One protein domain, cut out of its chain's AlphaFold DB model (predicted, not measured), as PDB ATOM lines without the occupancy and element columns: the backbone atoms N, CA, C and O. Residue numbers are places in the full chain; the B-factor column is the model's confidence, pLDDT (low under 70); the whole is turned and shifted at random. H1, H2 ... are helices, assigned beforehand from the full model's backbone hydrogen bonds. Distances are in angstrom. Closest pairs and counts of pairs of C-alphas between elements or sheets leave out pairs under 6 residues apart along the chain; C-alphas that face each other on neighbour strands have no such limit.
ATOM      1  N   GLU A 146     -24.282 -51.298  16.884       96.12
ATOM      2  CA  GLU A 146     -24.121 -50.965  18.303       96.12
ATOM      3  C   GLU A 146     -23.115 -49.828  18.535       96.12
ATOM      4  O   GLU A 146     -23.138 -49.239  19.609       96.12
ATOM      5  N   ALA A 147     -22.287 -49.477  17.542       96.50
ATOM      6  CA  ALA A 147     -21.319 -48.386  17.660       96.50
ATOM      7  C   ALA A 147     -21.998 -47.019  17.834       96.50
ATOM      8  O   ALA A 147     -22.795 -46.583  16.993       96.50
ATOM      9  N   THR A 148     -21.600 -46.296  18.881       97.88
ATOM     10  CA  THR A 148     -21.930 -44.881  19.044       97.88
ATOM     11  C   THR A 148     -20.724 -44.038  18.642       97.88
ATOM     12  O   THR A 148     -19.782 -43.892  19.412       97.88
ATOM     13  N   TRP A 149     -20.740 -43.461  17.439       96.81
ATOM     14  CA  TRP A 149     -19.641 -42.609  16.972       96.81
ATOM     15  C   TRP A 149     -19.606 -41.250  17.708       96.81
ATOM     16  O   TRP A 149     -20.671 -40.665  17.954       96.81
ATOM     17  N   PRO A 150     -18.411 -40.733  18.055       96.50
ATOM     18  CA  PRO A 150     -18.247 -39.458  18.745       96.50
ATOM     19  C   PRO A 150     -18.757 -38.278  17.908       96.50
ATOM     20  O   PRO A 150     -18.740 -38.295  16.678       96.50
ATOM     21  N   THR A 151     -19.229 -37.226  18.584       94.19
ATOM     22  CA  THR A 151     -19.728 -36.004  17.920       94.19
ATOM     23  C   THR A 151     -18.706 -34.876  17.886       94.19
ATOM     24  O   THR A 151     -18.877 -33.925  17.124       94.19
ATOM     25  N   PHE A 152     -17.681 -34.954  18.733       91.69
ATOM     26  CA  PHE A 152     -16.576 -34.009  18.785       91.69
ATOM     27  C   PHE A 152     -15.315 -34.732  18.317       91.69
ATOM     28  O   PHE A 152     -14.782 -35.548  19.059       91.69
ATOM     29  N   THR A 153     -14.894 -34.468  17.082       88.88
ATOM     30  CA  THR A 153     -13.663 -35.020  16.473       88.88
ATOM     31  C   THR A 153     -12.878 -33.964  15.693       88.88
ATOM     32  O   THR A 153     -11.823 -34.236  15.132       88.88
ATOM     33  N   ASN A 154     -13.417 -32.743  15.597       79.94
ATOM     34  CA  ASN A 154     -12.800 -31.691  14.806       79.94
ATOM     35  C   ASN A 154     -11.486 -31.265  15.456       79.94
ATOM     36  O   ASN A 154     -11.468 -30.851  16.619       79.94
ATOM     37  N   LYS A 155     -10.428 -31.272  14.656       78.00
ATOM     38  CA  LYS A 155      -9.091 -30.806  15.013       78.00
ATOM     39  C   LYS A 155      -8.519 -29.966  13.883       78.00
ATOM     40  O   LYS A 155      -8.989 -29.987  12.747       78.00
ATOM     41  N   THR A 156      -7.536 -29.141  14.205       71.81
ATOM     42  CA  THR A 156      -6.821 -28.333  13.223       71.81
ATOM     43  C   THR A 156      -5.337 -28.624  13.320       71.81
ATOM     44  O   THR A 156      -4.707 -28.357  14.345       71.81
ATOM     45  N   HIS A 157      -4.782 -29.145  12.226       70.19
ATOM     46  CA  HIS A 157      -3.352 -29.386  12.093       70.19
ATOM     47  C   HIS A 157      -2.625 -28.118  11.612       70.19
ATOM     48  O   HIS A 157      -3.167 -27.363  10.786       70.19
ATOM     49  N   PRO A 158      -1.394 -27.876  12.094       64.81
ATOM     50  CA  PRO A 158      -0.565 -26.780  11.609       64.81
ATOM     51  C   PRO A 158      -0.148 -26.997  10.144       64.81
ATOM     52  O   PRO A 158       0.361 -28.050   9.770       64.81
ATOM     53  N   ASN A 159      -0.343 -25.972   9.315       61.44
ATOM     54  CA  ASN A 159       0.172 -25.861   7.956       61.44
ATOM     55  C   ASN A 159       1.529 -25.144   7.964       61.44
ATOM     56  O   ASN A 159       1.604 -23.947   8.258       61.44
ATOM     57  N   PHE A 160       2.581 -25.872   7.595       61.81
ATOM     58  CA  PHE A 160       3.949 -25.359   7.506       61.81
ATOM     59  C   PHE A 160       4.331 -24.843   6.109       61.81
ATOM     60  O   PHE A 160       5.429 -24.325   5.937       61.81
ATOM     61  N   ASP A 161       3.458 -24.941   5.103       63.59
ATOM     62  CA  ASP A 161       3.749 -24.391   3.772       63.59
ATOM     63  C   ASP A 161       3.676 -22.856   3.771       63.59
ATOM     64  O   ASP A 161       4.517 -22.181   3.169       63.59
ATOM     65  N   ASP A 162       2.675 -22.304   4.464       62.59
ATOM     66  CA  ASP A 162       2.431 -20.859   4.539       62.59
ATOM     67  C   ASP A 162       3.287 -20.175   5.617       62.59
ATOM     68  O   ASP A 162       3.686 -19.017   5.458       62.59
ATOM     69  N   ASP A 163       3.607 -20.906   6.689       57.22
ATOM     70  CA  ASP A 163       4.534 -20.481   7.734       57.22
ATOM     71  C   ASP A 163       5.483 -21.634   8.109       57.22
ATOM     72  O   ASP A 163       5.212 -22.390   9.046       57.22
ATOM     73  N   PRO A 164       6.608 -21.783   7.386       57.12
ATOM     74  CA  PRO A 164       7.568 -22.863   7.622       57.12
ATOM     75  C   PRO A 164       8.276 -22.805   8.974       57.12
ATOM     76  O   PRO A 164       8.958 -23.760   9.338       57.12
ATOM     77  N   GLU A 165       8.190 -21.678   9.681       45.22
ATOM     78  CA  GLU A 165       8.881 -21.464  10.952       45.22
ATOM     79  C   GLU A 165       7.941 -21.650  12.151       45.22
ATOM     80  O   GLU A 165       8.394 -22.113  13.196       45.22
ATOM     81  N   TYR A 166       6.649 -21.332  12.007       54.47
ATOM     82  CA  TYR A 166       5.700 -21.348  13.126       54.47
ATOM     83  C   TYR A 166       4.459 -22.218  12.908       54.47
ATOM     84  O   TYR A 166       3.763 -22.503  13.879       54.47
ATOM     85  N   GLY A 167       4.177 -22.639  11.673       57.88
ATOM     86  CA  GLY A 167       2.915 -23.276  11.306       57.88
ATOM     87  C   GLY A 167       1.726 -22.316  11.449       57.88
ATOM     88  O   GLY A 167       1.666 -21.460  12.330       57.88
ATOM     89  N   THR A 168       0.729 -22.431  10.580       63.28
ATOM     90  CA  THR A 168      -0.540 -21.697  10.742       63.28
ATOM     91  C   THR A 168      -1.719 -22.654  10.672       63.28
ATOM     92  O   THR A 168      -1.628 -23.657   9.972       63.28
ATOM     93  N   PRO A 169      -2.832 -22.402  11.383       65.00
ATOM     94  CA  PRO A 169      -4.028 -23.217  11.228       65.00
ATOM     95  C   PRO A 169      -4.446 -23.270   9.758       65.00
ATOM     96  O   PRO A 169      -4.556 -22.230   9.106       65.00
ATOM     97  N   SER A 170      -4.674 -24.475   9.242       63.44
ATOM     98  CA  SER A 170      -5.143 -24.651   7.870       63.44
ATOM     99  C   SER A 170      -6.505 -23.981   7.694       63.44
ATOM    100  O   SER A 170      -7.427 -24.250   8.464       63.44
ATOM    101  N   VAL A 171      -6.635 -23.102   6.698       62.69
ATOM    102  CA  VAL A 171      -7.896 -22.421   6.384       62.69
ATOM    103  C   VAL A 171      -8.307 -22.607   4.927       62.69
ATOM    104  O   VAL A 171      -7.462 -22.670   4.034       62.69
ATOM    105  N   ASP A 172      -9.614 -22.687   4.682       61.62
ATOM    106  CA  ASP A 172     -10.174 -22.713   3.332       61.62
ATOM    107  C   ASP A 172     -10.096 -21.324   2.671       61.62
ATOM    108  O   ASP A 172      -9.660 -20.330   3.258       61.62
ATOM    109  N   SER A 173     -10.555 -21.231   1.419       69.12
ATOM    110  CA  SER A 173     -10.579 -19.966   0.674       69.12
ATOM    111  C   SER A 173     -11.448 -18.870   1.303       69.12
ATOM    112  O   SER A 173     -11.311 -17.707   0.920       69.12
ATOM    113  N   ASP A 174     -12.337 -19.227   2.231       70.81
ATOM    114  CA  ASP A 174     -13.229 -18.314   2.946       70.81
ATOM    115  C   ASP A 174     -12.696 -17.959   4.351       70.81
ATOM    116  O   ASP A 174     -13.284 -17.119   5.040       70.81
ATOM    117  N   GLY A 175     -11.555 -18.528   4.760       65.00
ATOM    118  CA  GLY A 175     -10.911 -18.293   6.051       65.00
ATOM    119  C   GLY A 175     -11.459 -19.149   7.196       65.00
ATOM    120  O   GLY A 175     -11.190 -18.830   8.356       65.00
ATOM    121  N   ASN A 176     -12.235 -20.198   6.907       66.00
ATOM    122  CA  ASN A 176     -12.679 -21.151   7.924       66.00
ATOM    123  C   ASN A 176     -11.575 -22.168   8.201       66.00
ATOM    124  O   ASN A 176     -10.879 -22.568   7.274       66.00
ATOM    125  N   LEU A 177     -11.448 -22.611   9.455       64.12
ATOM    126  CA  LEU A 177     -10.531 -23.691   9.818       64.12
ATOM    127  C   LEU A 177     -10.917 -24.976   9.079       64.12
ATOM    128  O   LEU A 177     -12.093 -25.345   9.052       64.12
ATOM    129  N   VAL A 178      -9.924 -25.630   8.485       61.47
ATOM    130  CA  VAL A 178     -10.082 -26.889   7.760       61.47
ATOM    131  C   VAL A 178      -9.399 -27.987   8.546       61.47
ATOM    132  O   VAL A 178      -8.232 -27.871   8.926       61.47
ATOM    133  N   ASP A 179     -10.151 -29.057   8.754       64.19
ATOM    134  CA  ASP A 179      -9.601 -30.317   9.202       64.19
ATOM    135  C   ASP A 179      -8.914 -31.004   8.014       64.19
ATOM    136  O   ASP A 179      -9.561 -31.379   7.035       64.19
ATOM    137  N   ASN A 180      -7.588 -31.100   8.086       57.38
ATOM    138  CA  ASN A 180      -6.757 -31.760   7.082       57.38
ATOM    139  C   ASN A 180      -6.378 -33.192   7.503       57.38
ATOM    140  O   ASN A 180      -5.423 -33.736   6.959       57.38
ATOM    141  N   SER A 181      -7.084 -33.791   8.468       52.44
ATOM    142  CA  SER A 181      -6.890 -35.188   8.886       52.44
ATOM    143  C   SER A 181      -7.357 -36.225   7.856       52.44
ATOM    144  O   SER A 181      -7.110 -37.411   8.053       52.44
ATOM    145  N   ASP A 182      -7.970 -35.815   6.734       49.47
ATOM    146  CA  ASP A 182      -8.345 -36.722   5.639       49.47
ATOM    147  C   ASP A 182      -7.949 -36.187   4.235       49.47
ATOM    148  O   ASP A 182      -8.544 -35.219   3.740       49.47
ATOM    149  N   PRO A 183      -6.968 -36.814   3.552       49.97
ATOM    150  CA  PRO A 183      -6.118 -37.874   4.091       49.97
ATOM    151  C   PRO A 183      -5.261 -37.306   5.220       49.97
ATOM    152  O   PRO A 183      -4.816 -36.161   5.101       49.97
ATOM    153  N   ALA A 184      -5.026 -38.109   6.267       41.81
ATOM    154  CA  ALA A 184      -4.181 -37.742   7.404       41.81
ATOM    155  C   ALA A 184      -2.966 -36.994   6.875       41.81
ATOM    156  O   ALA A 184      -2.401 -37.466   5.871       41.81
ATOM    157  N   PRO A 185      -2.599 -35.831   7.460       36.53
ATOM    158  CA  PRO A 185      -1.452 -35.103   6.975       36.53
ATOM    159  C   PRO A 185      -0.348 -36.133   6.876       36.53
ATOM    160  O   PRO A 185      -0.037 -36.822   7.851       36.53
ATOM    161  N   THR A 186       0.190 -36.307   5.668       33.81
ATOM    162  CA  THR A 186       1.455 -36.994   5.544       33.81
ATOM    163  C   THR A 186       2.391 -36.057   6.269       33.81
ATOM    164  O   THR A 186       2.961 -35.143   5.667       33.81
ATOM    165  N   PHE A 187       2.536 -36.260   7.580       29.67
ATOM    166  CA  PHE A 187       3.814 -36.065   8.198       29.67
ATOM    167  C   PHE A 187       4.725 -36.732   7.194       29.67
ATOM    168  O   PHE A 187       4.587 -37.920   6.883       29.67
ATOM    169  N   SER A 188       5.540 -35.905   6.538       31.67
ATOM    170  CA  SER A 188       6.776 -36.446   6.041       31.67
ATOM    171  C   SER A 188       7.299 -37.077   7.300       31.67
ATOM    172  O   SER A 188       7.684 -36.374   8.235       31.67
ATOM    173  N   ASP A 189       7.160 -38.394   7.370       31.06
ATOM    174  CA  ASP A 189       8.094 -39.189   8.087       31.06
ATOM    175  C   ASP A 189       9.396 -38.571   7.557       31.06
ATOM    176  O   ASP A 189       9.784 -38.723   6.399       31.06
ATOM    177  N   TYR A 190       9.976 -37.674   8.350       31.80
ATOM    178  CA  TYR A 190      11.368 -37.780   8.641       31.80
ATOM    179  C   TYR A 190      11.429 -39.115   9.406       31.80
ATOM    180  O   TYR A 190      11.850 -39.171  10.547       31.80
ATOM    181  N   GLY A 191      11.102 -40.257   8.800       31.16
ATOM    182  CA  GLY A 191      11.773 -40.645   7.578       31.16
ATOM    183  C   GLY A 191      13.224 -40.203   7.720       31.16
ATOM    184  O   GLY A 191      13.838 -39.671   6.796       31.16
ATOM    185  N   LEU A 192      13.813 -40.474   8.899       33.91
ATOM    186  CA  LEU A 192      14.896 -41.438   8.938       33.91
ATOM    187  C   LEU A 192      14.713 -42.253   7.674       33.91
ATOM    188  O   LEU A 192      13.683 -42.894   7.522       33.91
ATOM    189  N   ASN A 193      15.529 -41.996   6.667       31.97
ATOM    190  CA  ASN A 193      15.334 -42.545   5.343       31.97
ATOM    191  C   ASN A 193      15.515 -44.068   5.481       31.97
ATOM    192  O   ASN A 193      16.575 -44.603   5.175       31.97
ATOM    193  N   LEU A 194      14.503 -44.755   6.020       40.12
ATOM    194  CA  LEU A 194      14.470 -46.138   6.492       40.12
ATOM    195  C   LEU A 194      14.188 -47.046   5.292       40.12
ATOM    196  O   LEU A 194      13.665 -48.144   5.398       40.12
ATOM    197  N   SER A 195      14.681 -46.628   4.123       38.88
ATOM    198  CA  SER A 195      15.166 -47.573   3.123       38.88
ATOM    199  C   SER A 195      16.342 -48.416   3.661       38.88
ATOM    200  O   SER A 195      16.796 -49.345   2.992       38.88
ATOM    201  N   VAL A 196      16.805 -48.119   4.881       41.22
ATOM    202  CA  VAL A 196      17.733 -48.898   5.694       41.22
ATOM    203  C   VAL A 196      17.019 -49.326   6.980       41.22
ATOM    204  O   VAL A 196      16.977 -48.560   7.933       41.22
ATOM    205  N   MET A 197      16.475 -50.545   7.004       35.44
ATOM    206  CA  MET A 197      16.056 -51.178   8.258       35.44
ATOM    207  C   MET A 197      17.299 -51.385   9.138       35.44
ATOM    208  O   MET A 197      18.269 -52.012   8.694       35.44
ATOM    209  N   LEU A 198      17.308 -50.834  10.349       40.12
ATOM    210  CA  LEU A 198      18.278 -51.105  11.406       40.12
ATOM    211  C   LEU A 198      18.052 -52.519  11.977       40.12
ATOM    212  O   LEU A 198      17.021 -53.148  11.769       40.12
ATOM    213  N   GLY A 199      19.029 -53.070  12.703       36.69
ATOM    214  CA  GLY A 199      18.877 -54.394  13.334       36.69
ATOM    215  C   GLY A 199      17.804 -54.426  14.432       36.69
ATOM    216  O   GLY A 199      17.347 -55.500  14.797       36.69
ATOM    217  N   GLN A 200      17.414 -53.250  14.930       35.91
ATOM    218  CA  GLN A 200      16.298 -53.037  15.855       35.91
ATOM    219  C   GLN A 200      14.958 -53.204  15.119       35.91
ATOM    220  O   GLN A 200      14.046 -53.834  15.641       35.91
ATOM    221  N   ASP A 201      14.908 -52.767  13.860       36.53
ATOM    222  CA  ASP A 201      13.732 -52.823  12.989       36.53
ATOM    223  C   ASP A 201      13.368 -54.264  12.587       36.53
ATOM    224  O   ASP A 201      12.216 -54.558  12.305       36.53
ATOM    225  N   PHE A 202      14.320 -55.208  12.634       37.19
ATOM    226  CA  PHE A 202      14.037 -56.646  12.461       37.19
ATOM    227  C   PHE A 202      13.252 -57.263  13.631       37.19
ATOM    228  O   PHE A 202      12.659 -58.325  13.466       37.19
ATOM    229  N   TYR A 203      13.256 -56.614  14.800       37.22
ATOM    230  CA  TYR A 203      12.418 -56.970  15.949       37.22
ATOM    231  C   TYR A 203      11.218 -56.014  16.103       37.22
ATOM    232  O   TYR A 203      10.380 -56.217  16.981       37.22
ATOM    233  N   GLN A 204      11.121 -55.001  15.233       38.94
ATOM    234  CA  GLN A 204       9.980 -54.106  15.059       38.94
ATOM    235  C   GLN A 204       9.341 -54.340  13.678       38.94
ATOM    236  O   GLN A 204       9.326 -53.454  12.830       38.94
ATOM    237  N   ASP A 205       8.712 -55.488  13.427       43.12
ATOM    238  CA  ASP A 205       7.473 -55.349  12.643       43.12
ATOM    239  C   ASP A 205       6.574 -54.350  13.387       43.12
ATOM    240  O   ASP A 205       6.378 -54.446  14.604       43.12
ATOM    241  N   GLY A 206       6.039 -53.375  12.668       44.66
ATOM    242  CA  GLY A 206       4.879 -52.664  13.176       44.66
ATOM    243  C   GLY A 206       3.788 -53.680  13.511       44.66
ATOM    244  O   GLY A 206       3.722 -54.760  12.912       44.66
ATOM    245  N   ILE A 207       2.945 -53.322  14.472       46.41
ATOM    246  CA  ILE A 207       1.683 -54.008  14.736       46.41
ATOM    247  C   ILE A 207       1.043 -54.328  13.372       46.41
ATOM    248  O   ILE A 207       1.002 -53.420  12.524       46.41
ATOM    249  N   PRO A 208       0.657 -55.588  13.077       47.50
ATOM    250  CA  PRO A 208       0.134 -55.912  11.758       47.50
ATOM    251  C   PRO A 208      -1.017 -54.949  11.424       47.50
ATOM    252  O   PRO A 208      -1.745 -54.501  12.305       47.50
ATOM    253  N   MET A 209      -1.102 -54.506  10.162       44.50
ATOM    254  CA  MET A 209      -1.984 -53.386   9.778       44.50
ATOM    255  C   MET A 209      -3.466 -53.624  10.118       44.50
ATOM    256  O   MET A 209      -4.234 -52.674  10.146       44.50
ATOM    257  N   ASP A 210      -3.876 -54.868  10.366       47.72
ATOM    258  CA  ASP A 210      -5.209 -55.231  10.861       47.72
ATOM    259  C   ASP A 210      -5.472 -54.794  12.313       47.72
ATOM    260  O   ASP A 210      -6.624 -54.587  12.697       47.72
ATOM    261  N   TYR A 211      -4.418 -54.597  13.099       50.44
ATOM    262  CA  TYR A 211      -4.473 -54.031  14.442       50.44
ATOM    263  C   TYR A 211      -4.460 -52.496  14.451       50.44
ATOM    264  O   TYR A 211      -4.893 -51.886  15.427       50.44
ATOM    265  N   GLN A 212      -3.988 -51.856  13.373       57.09
ATOM    266  CA  GLN A 212      -4.002 -50.399  13.229       57.09
ATOM    267  C   GLN A 212      -5.449 -49.926  13.019       57.09
ATOM    268  O   GLN A 212      -5.925 -49.818  11.894       57.09
ATOM    269  N   GLY A 213      -6.155 -49.686  14.126       61.41
ATOM    270  CA  GLY A 213      -7.575 -49.325  14.145       61.41
ATOM    271  C   GLY A 213      -8.503 -50.426  14.666       61.41
ATOM    272  O   GLY A 213      -9.715 -50.305  14.493       61.41
ATOM    273  N   HIS A 214      -7.976 -51.490  15.290       83.38
ATOM    274  CA  HIS A 214      -8.779 -52.544  15.932       83.38
ATOM    275  C   HIS A 214      -9.868 -53.108  14.995       83.38
ATOM    276  O   HIS A 214     -11.065 -53.061  15.284       83.38
ATOM    277  N   GLY A 215      -9.457 -53.565  13.806       81.44
ATOM    278  CA  GLY A 215     -10.357 -54.055  12.757       81.44
ATOM    279  C   GLY A 215     -10.965 -52.975  11.848       81.44
ATOM    280  O   GLY A 215     -11.570 -53.324  10.830       81.44
ATOM    281  N   TRP A 216     -10.802 -51.682  12.152       86.00
ATOM    282  CA  TRP A 216     -11.231 -50.589  11.273       86.00
ATOM    283  C   TRP A 216     -10.291 -50.422  10.058       86.00
ATOM    284  O   TRP A 216      -9.091 -50.651  10.181       86.00
ATOM    285  N   PRO A 217     -10.782 -50.023   8.863       79.31
ATOM    286  CA  PRO A 217      -9.944 -49.925   7.658       79.31
ATOM    287  C   PRO A 217      -8.852 -48.846   7.690       79.31
ATOM    288  O   PRO A 217      -7.991 -48.836   6.809       79.31
ATOM    289  N   THR A 218      -8.930 -47.908   8.633       78.00
ATOM    290  CA  THR A 218      -7.983 -46.805   8.811       78.00
ATOM    291  C   THR A 218      -7.634 -46.663  10.286       78.00
ATOM    292  O   THR A 218      -8.438 -47.016  11.148       78.00
ATOM    293  N   ALA A 219      -6.467 -46.092  10.582       76.38
ATOM    294  CA  ALA A 219      -6.171 -45.649  11.937       76.38
ATOM    295  C   ALA A 219      -7.208 -44.600  12.375       76.38
ATOM    296  O   ALA A 219      -7.655 -43.792  11.556       76.38
ATOM    297  N   LEU A 220      -7.593 -44.663  13.646       85.38
ATOM    298  CA  LEU A 220      -8.457 -43.692  14.307       85.38
ATOM    299  C   LEU A 220      -7.625 -42.967  15.358       85.38
ATOM    300  O   LEU A 220      -6.889 -43.616  16.109       85.38
ATOM    301  N   ASP A 221      -7.769 -41.651  15.434       87.81
ATOM    302  CA  ASP A 221      -7.224 -40.894  16.556       87.81
ATOM    303  C   ASP A 221      -8.033 -41.167  17.831       87.81
ATOM    304  O   ASP A 221      -9.171 -41.649  17.804       87.81
ATOM    305  N   TYR A 222      -7.455 -40.844  18.991       92.44
ATOM    306  CA  TYR A 222      -8.082 -41.130  20.282       92.44
ATOM    307  C   TYR A 222      -9.486 -40.504  20.437       92.44
ATOM    308  O   TYR A 222     -10.333 -41.044  21.157       92.44
ATOM    309  N   ASP A 223      -9.771 -39.395  19.747       94.06
ATOM    310  CA  ASP A 223     -11.079 -38.742  19.750       94.06
ATOM    311  C   ASP A 223     -12.099 -39.338  18.758       94.06
ATOM    312  O   ASP A 223     -13.272 -38.966  18.812       94.06
ATOM    313  N   GLU A 224     -11.708 -40.321  17.942       93.56
ATOM    314  CA  GLU A 224     -12.514 -40.880  16.845       93.56
ATOM    315  C   GLU A 224     -13.048 -42.297  17.109       93.56
ATOM    316  O   GLU A 224     -13.939 -42.762  16.395       93.56
ATOM    317  N   TYR A 225     -12.560 -42.978  18.148       95.38
ATOM    318  CA  TYR A 225     -13.087 -44.284  18.555       95.38
ATOM    319  C   TYR A 225     -14.567 -44.208  18.978       95.38
ATOM    320  O   TYR A 225     -14.971 -43.226  19.611       95.38
ATOM    321  N   PRO A 226     -15.383 -45.254  18.713       97.25
ATOM    322  CA  PRO A 226     -16.733 -45.356  19.266       97.25
ATOM    323  C   PRO A 226     -16.746 -45.160  20.786       97.25
ATOM    324  O   PRO A 226     -15.817 -45.584  21.478       97.25
ATOM    325  N   LEU A 227     -17.804 -44.548  21.326       97.88
ATOM    326  CA  LEU A 227     -17.890 -44.187  22.747       97.88
ATOM    327  C   LEU A 227     -17.803 -45.403  23.680       97.88
ATOM    328  O   LEU A 227     -17.364 -45.267  24.820       97.88
ATOM    329  N   GLU A 228     -18.178 -46.591  23.199       96.75
ATOM    330  CA  GLU A 228     -18.023 -47.863  23.910       96.75
ATOM    331  C   GLU A 228     -16.550 -48.185  24.226       96.75
ATOM    332  O   GLU A 228     -16.266 -48.811  25.246       96.75
ATOM    333  N   ILE A 229     -15.628 -47.728  23.376       96.88
ATOM    334  CA  ILE A 229     -14.177 -47.870  23.530       96.88
ATOM    335  C   ILE A 229     -13.597 -46.602  24.154       96.88
ATOM    336  O   ILE A 229     -13.019 -46.670  25.237       96.88
ATOM    337  N   GLN A 230     -13.812 -45.440  23.528       96.69
ATOM    338  CA  GLN A 230     -13.224 -44.156  23.927       96.69
ATOM    339  C   GLN A 230     -13.524 -43.786  25.386       96.69
ATOM    340  O   GLN A 230     -12.664 -43.267  26.094       96.69
ATOM    341  N   CYS A 231     -14.746 -44.052  25.852       97.69
ATOM    342  CA  CYS A 231     -15.162 -43.722  27.214       97.69
ATOM    343  C   CYS A 231     -15.013 -44.897  28.191       97.69
ATOM    344  O   CYS A 231     -15.466 -44.800  29.336       97.69
ATOM    345  N   SER A 232     -14.408 -46.008  27.759       97.38
ATOM    346  CA  SER A 232     -14.139 -47.152  28.627       97.38
ATOM    347  C   SER A 232     -13.083 -46.810  29.682       97.38
ATOM    348  O   SER A 232     -12.197 -45.978  29.468       97.38
ATOM    349  N   GLU A 233     -13.157 -47.472  30.840       97.50
ATOM    350  CA  GLU A 233     -12.174 -47.277  31.913       97.50
ATOM    351  C   GLU A 233     -10.751 -47.578  31.432       97.50
ATOM    352  O   GLU A 233      -9.826 -46.840  31.760       97.50
ATOM    353  N   CYS A 234     -10.591 -48.621  30.616       97.62
ATOM    354  CA  CYS A 234      -9.292 -49.039  30.118       97.62
ATOM    355  C   CYS A 234      -8.696 -48.075  29.104       97.62
ATOM    356  O   CYS A 234      -7.543 -47.689  29.270       97.62
ATOM    357  N   PHE A 235      -9.473 -47.606  28.125       96.81
ATOM    358  CA  PHE A 235      -8.994 -46.593  27.186       96.81
ATOM    359  C   PHE A 235      -8.519 -45.335  27.926       96.81
ATOM    360  O   PHE A 235      -7.393 -44.880  27.743       96.81
ATOM    361  N   LEU A 236      -9.344 -44.813  28.839       97.56
ATOM    362  CA  LEU A 236      -9.028 -43.592  29.579       97.56
ATOM    363  C   LEU A 236      -7.852 -43.766  30.550       97.56
ATOM    364  O   LEU A 236      -7.074 -42.829  30.738       97.56
ATOM    365  N   ALA A 237      -7.712 -44.937  31.176       97.06
ATOM    366  CA  ALA A 237      -6.595 -45.231  32.068       97.06
ATOM    367  C   ALA A 237      -5.272 -45.357  31.303       97.06
ATOM    368  O   ALA A 237      -4.274 -44.776  31.738       97.06
ATOM    369  N   GLN A 238      -5.276 -46.058  30.165       95.38
ATOM    370  CA  GLN A 238      -4.107 -46.196  29.298       95.38
ATOM    371  C   GLN A 238      -3.692 -44.842  28.725       95.38
ATOM    372  O   GLN A 238      -2.546 -44.435  28.904       95.38
ATOM    373  N   TYR A 239      -4.643 -44.090  28.158       95.25
ATOM    374  CA  TYR A 239      -4.401 -42.749  27.626       95.25
ATOM    375  C   TYR A 239      -3.787 -41.827  28.683       95.25
ATOM    376  O   TYR A 239      -2.749 -41.201  28.469       95.25
ATOM    377  N   ARG A 240      -4.379 -41.793  29.882       96.06
ATOM    378  CA  ARG A 240      -3.860 -40.984  30.984       96.06
ATOM    379  C   ARG A 240      -2.446 -41.390  31.383       96.06
ATOM    380  O   ARG A 240      -1.594 -40.518  31.526       96.06
ATOM    381  N   LEU A 241      -2.200 -42.680  31.608       95.38
ATOM    382  CA  LEU A 241      -0.890 -43.150  32.047       95.38
ATOM    383  C   LEU A 241       0.179 -42.923  30.970       95.38
ATOM    384  O   LEU A 241       1.306 -42.582  31.320       95.38
ATOM    385  N   GLY A 242      -0.177 -43.062  29.691       92.00
ATOM    386  CA  GLY A 242       0.690 -42.726  28.566       92.00
ATOM    387  C   GLY A 242       1.076 -41.250  28.600       92.00
ATOM    388  O   GLY A 242       2.248 -40.921  28.723       92.00
ATOM    389  N   ILE A 243       0.101 -40.342  28.608       91.88
ATOM    390  CA  ILE A 243       0.376 -38.899  28.552       91.88
ATOM    391  C   ILE A 243       1.067 -38.355  29.818       91.88
ATOM    392  O   ILE A 243       1.939 -37.484  29.740       91.88
ATOM    393  N   GLU A 244       0.696 -38.832  31.010       93.50
ATOM    394  CA  GLU A 244       1.258 -38.346  32.284       93.50
ATOM    395  C   GLU A 244       2.635 -38.957  32.615       93.50
ATOM    396  O   GLU A 244       3.281 -38.538  33.578       93.50
ATOM    397  N   SER A 245       3.109 -39.929  31.829       89.00
ATOM    398  CA  SER A 245       4.407 -40.577  32.020       89.00
ATOM    399  C   SER A 245       5.511 -39.913  31.205       89.00
ATOM    400  O   SER A 245       5.338 -39.603  30.030       89.00
ATOM    401  N   GLN A 246       6.710 -39.802  31.784       84.00
ATOM    402  CA  GLN A 246       7.902 -39.365  31.042       84.00
ATOM    403  C   GLN A 246       8.322 -40.344  29.926       84.00
ATOM    404  O   GLN A 246       9.204 -40.020  29.136       84.00
ATOM    405  N   TRP A 247       7.729 -41.537  29.874       83.62
ATOM    406  CA  TRP A 247       7.991 -42.560  28.856       83.62
ATOM    407  C   TRP A 247       6.883 -42.690  27.819       83.62
ATOM    408  O   TRP A 247       7.012 -43.519  26.920       83.62
ATOM    409  N   GLY A 248       5.783 -41.955  27.974       79.19
ATOM    410  CA  GLY A 248       4.716 -41.981  26.989       79.19
ATOM    411  C   GLY A 248       4.829 -40.849  25.981       79.19
ATOM    412  O   GLY A 248       5.907 -40.298  25.746       79.19
ATOM    413  N   GLU A 249       3.709 -40.566  25.331       76.94
ATOM    414  CA  GLU A 249       3.676 -39.743  24.129       76.94
ATOM    415  C   GLU A 249       3.940 -38.260  24.412       76.94
ATOM    416  O   GLU A 249       3.719 -37.734  25.508       76.94
ATOM    417  N   VAL A 250       4.423 -37.568  23.381       75.31
ATOM    418  CA  VAL A 250       4.572 -36.113  23.401       75.31
ATOM    419  C   VAL A 250       3.189 -35.479  23.296       75.31
ATOM    420  O   VAL A 250       2.419 -35.822  22.409       75.31
ATOM    421  N   TYR A 251       2.889 -34.532  24.183       79.62
ATOM    422  CA  TYR A 251       1.586 -33.877  24.231       79.62
ATOM    423  C   TYR A 251       1.640 -32.506  23.561       79.62
ATOM    424  O   TYR A 251       2.056 -31.517  24.172       79.62
ATOM    425  N   ASP A 252       1.245 -32.460  22.296       75.50
ATOM    426  CA  ASP A 252       1.268 -31.273  21.440       75.50
ATOM    427  C   ASP A 252      -0.110 -30.590  21.325       75.50
ATOM    428  O   ASP A 252      -1.069 -30.929  22.022       75.50
ATOM    429  N   GLU A 253      -0.217 -29.578  20.466       73.69
ATOM    430  CA  GLU A 253      -1.453 -28.825  20.243       73.69
ATOM    431  C   GLU A 253      -2.572 -29.665  19.616       73.69
ATOM    432  O   GLU A 253      -3.750 -29.350  19.802       73.69
ATOM    433  N   VAL A 254      -2.241 -30.707  18.851       78.56
ATOM    434  CA  VAL A 254      -3.244 -31.625  18.289       78.56
ATOM    435  C   VAL A 254      -3.740 -32.555  19.392       78.56
ATOM    436  O   VAL A 254      -4.946 -32.696  19.569       78.56
ATOM    437  N   SER A 255      -2.833 -33.092  20.204       85.56
ATOM    438  CA  SER A 255      -3.137 -33.918  21.376       85.56
ATOM    439  C   SER A 255      -4.034 -33.188  22.383       85.56
ATOM    440  O   SER A 255      -4.934 -33.793  22.963       85.56
ATOM    441  N   ASP A 256      -3.839 -31.876  22.564       84.44
ATOM    442  CA  ASP A 256      -4.689 -31.024  23.411       84.44
ATOM    443  C   ASP A 256      -6.121 -30.906  22.862       84.44
ATOM    444  O   ASP A 256      -7.088 -31.096  23.601       84.44
ATOM    445  N   GLN A 257      -6.269 -30.697  21.547       86.44
ATOM    446  CA  GLN A 257      -7.573 -30.685  20.866       86.44
ATOM    447  C   GLN A 257      -8.273 -32.050  20.948       86.44
ATOM    448  O   GLN A 257      -9.456 -32.114  21.288       86.44
ATOM    449  N   VAL A 258      -7.535 -33.135  20.694       90.94
ATOM    450  CA  VAL A 258      -8.015 -34.521  20.823       90.94
ATOM    451  C   VAL A 258      -8.516 -34.769  22.247       90.94
ATOM    452  O   VAL A 258      -9.624 -35.266  22.447       90.94
ATOM    453  N   TRP A 259      -7.760 -34.353  23.264       94.62
ATOM    454  CA  TRP A 259      -8.188 -34.509  24.650       94.62
ATOM    455  C   TRP A 259      -9.425 -33.667  25.002       94.62
ATOM    456  O   TRP A 259     -10.324 -34.137  25.706       94.62
ATOM    457  N   ASP A 260      -9.520 -32.433  24.506       92.69
ATOM    458  CA  ASP A 260     -10.710 -31.591  24.663       92.69
ATOM    459  C   ASP A 260     -11.957 -32.210  24.014       92.69
ATOM    460  O   ASP A 260     -13.062 -32.107  24.565       92.69
ATOM    461  N   ASN A 261     -11.787 -32.894  22.885       94.88
ATOM    462  CA  ASN A 261     -12.839 -33.654  22.222       94.88
ATOM    463  C   ASN A 261     -13.262 -34.875  23.052       94.88
ATOM    464  O   ASN A 261     -14.449 -35.011  23.366       94.88
ATOM    465  N   VAL A 262     -12.311 -35.695  23.518       96.94
ATOM    466  CA  VAL A 262     -12.584 -36.845  24.405       96.94
ATOM    467  C   VAL A 262     -13.312 -36.402  25.678       96.94
ATOM    468  O   VAL A 262     -14.306 -37.019  26.071       96.94
ATOM    469  N   LYS A 263     -12.906 -35.286  26.303       97.06
ATOM    470  CA  LYS A 263     -13.608 -34.744  27.480       97.06
ATOM    471  C   LYS A 263     -15.066 -34.410  27.193       97.06
ATOM    472  O   LYS A 263     -15.926 -34.684  28.030       97.06
ATOM    473  N   GLN A 264     -15.351 -33.817  26.036       97.19
ATOM    474  CA  GLN A 264     -16.714 -33.464  25.644       97.19
ATOM    475  C   GLN A 264     -17.553 -34.699  25.305       97.19
ATOM    476  O   GLN A 264     -18.689 -34.798  25.774       97.19
ATOM    477  N   ASN A 265     -16.995 -35.646  24.546       97.44
ATOM    478  CA  ASN A 265     -17.656 -36.900  24.186       97.44
ATOM    479  C   ASN A 265     -17.998 -37.735  25.434       97.44
ATOM    480  O   ASN A 265     -19.136 -38.180  25.592       97.44
ATOM    481  N   CYS A 266     -17.044 -37.879  26.358       97.75
ATOM    482  CA  CYS A 266     -17.160 -38.744  27.533       97.75
ATOM    483  C   CYS A 266     -17.600 -38.029  28.821       97.75
ATOM    484  O   CYS A 266     -17.702 -38.665  29.868       97.75
ATOM    485  N   GLN A 267     -17.866 -36.718  28.768       97.06
ATOM    486  CA  GLN A 267     -18.265 -35.896  29.923       97.06
ATOM    487  C   GLN A 267     -17.266 -35.975  31.091       97.06
ATOM    488  O   GLN A 267     -17.633 -36.156  32.255       97.06
TER     489      GLN A 267
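Overview. This is residues 146 to 267 of the 381 residues of the protein "LysM domain-containing protein" of Diaporthe helianthi (UniProt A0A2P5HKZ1). This domain has little regular structure: a long winding stretch, residues 146 to 226, leads into three helices, H1, H2 and H3, and residues 186 to 208 stick out from it as a wide loop. The 122 printed residues have no named strand; the class is all helix, with 30 residues in named elements. The whole is only just loose, close to compact, with a radius of gyration of the C-alphas of 16.7 A and spans of 44 by 40 by 31 A.

Arrangement. Residues 158 to 159 pair antiparallel with 168 to 169. H1, residues 227 to 230, is close to but not clearly touching H2, residues 233 to 244; their closest C-alphas, Ile 229 and Phe 235, are 6.5 A apart. H3, residues 253 to 266, touches H1 with residues 262 to 266 alone; the closest C-alphas, Leu 227 and Cys 266, are 7.3 A apart. H2 and H3 are apart. In H2 and H3 every O i to N i+4 pair is within hydrogen-bond range; H1 is too short for one.

Along the chain. H1 begins at C-alpha 227 (-17.890, -44.187, 22.747) and is 4.8 A long, H2 16.1 A. H3, 20.0 A, ends at C-alpha 266 (-17.160, -38.744, 27.533).

Size, cuts and confidence. The farthest C-alphas, Asp 174 and Gly 199, are 49.4 A apart. The printed part has no cut, and pLDDT is under 70 at residues 158 to 173 and 175 to 213.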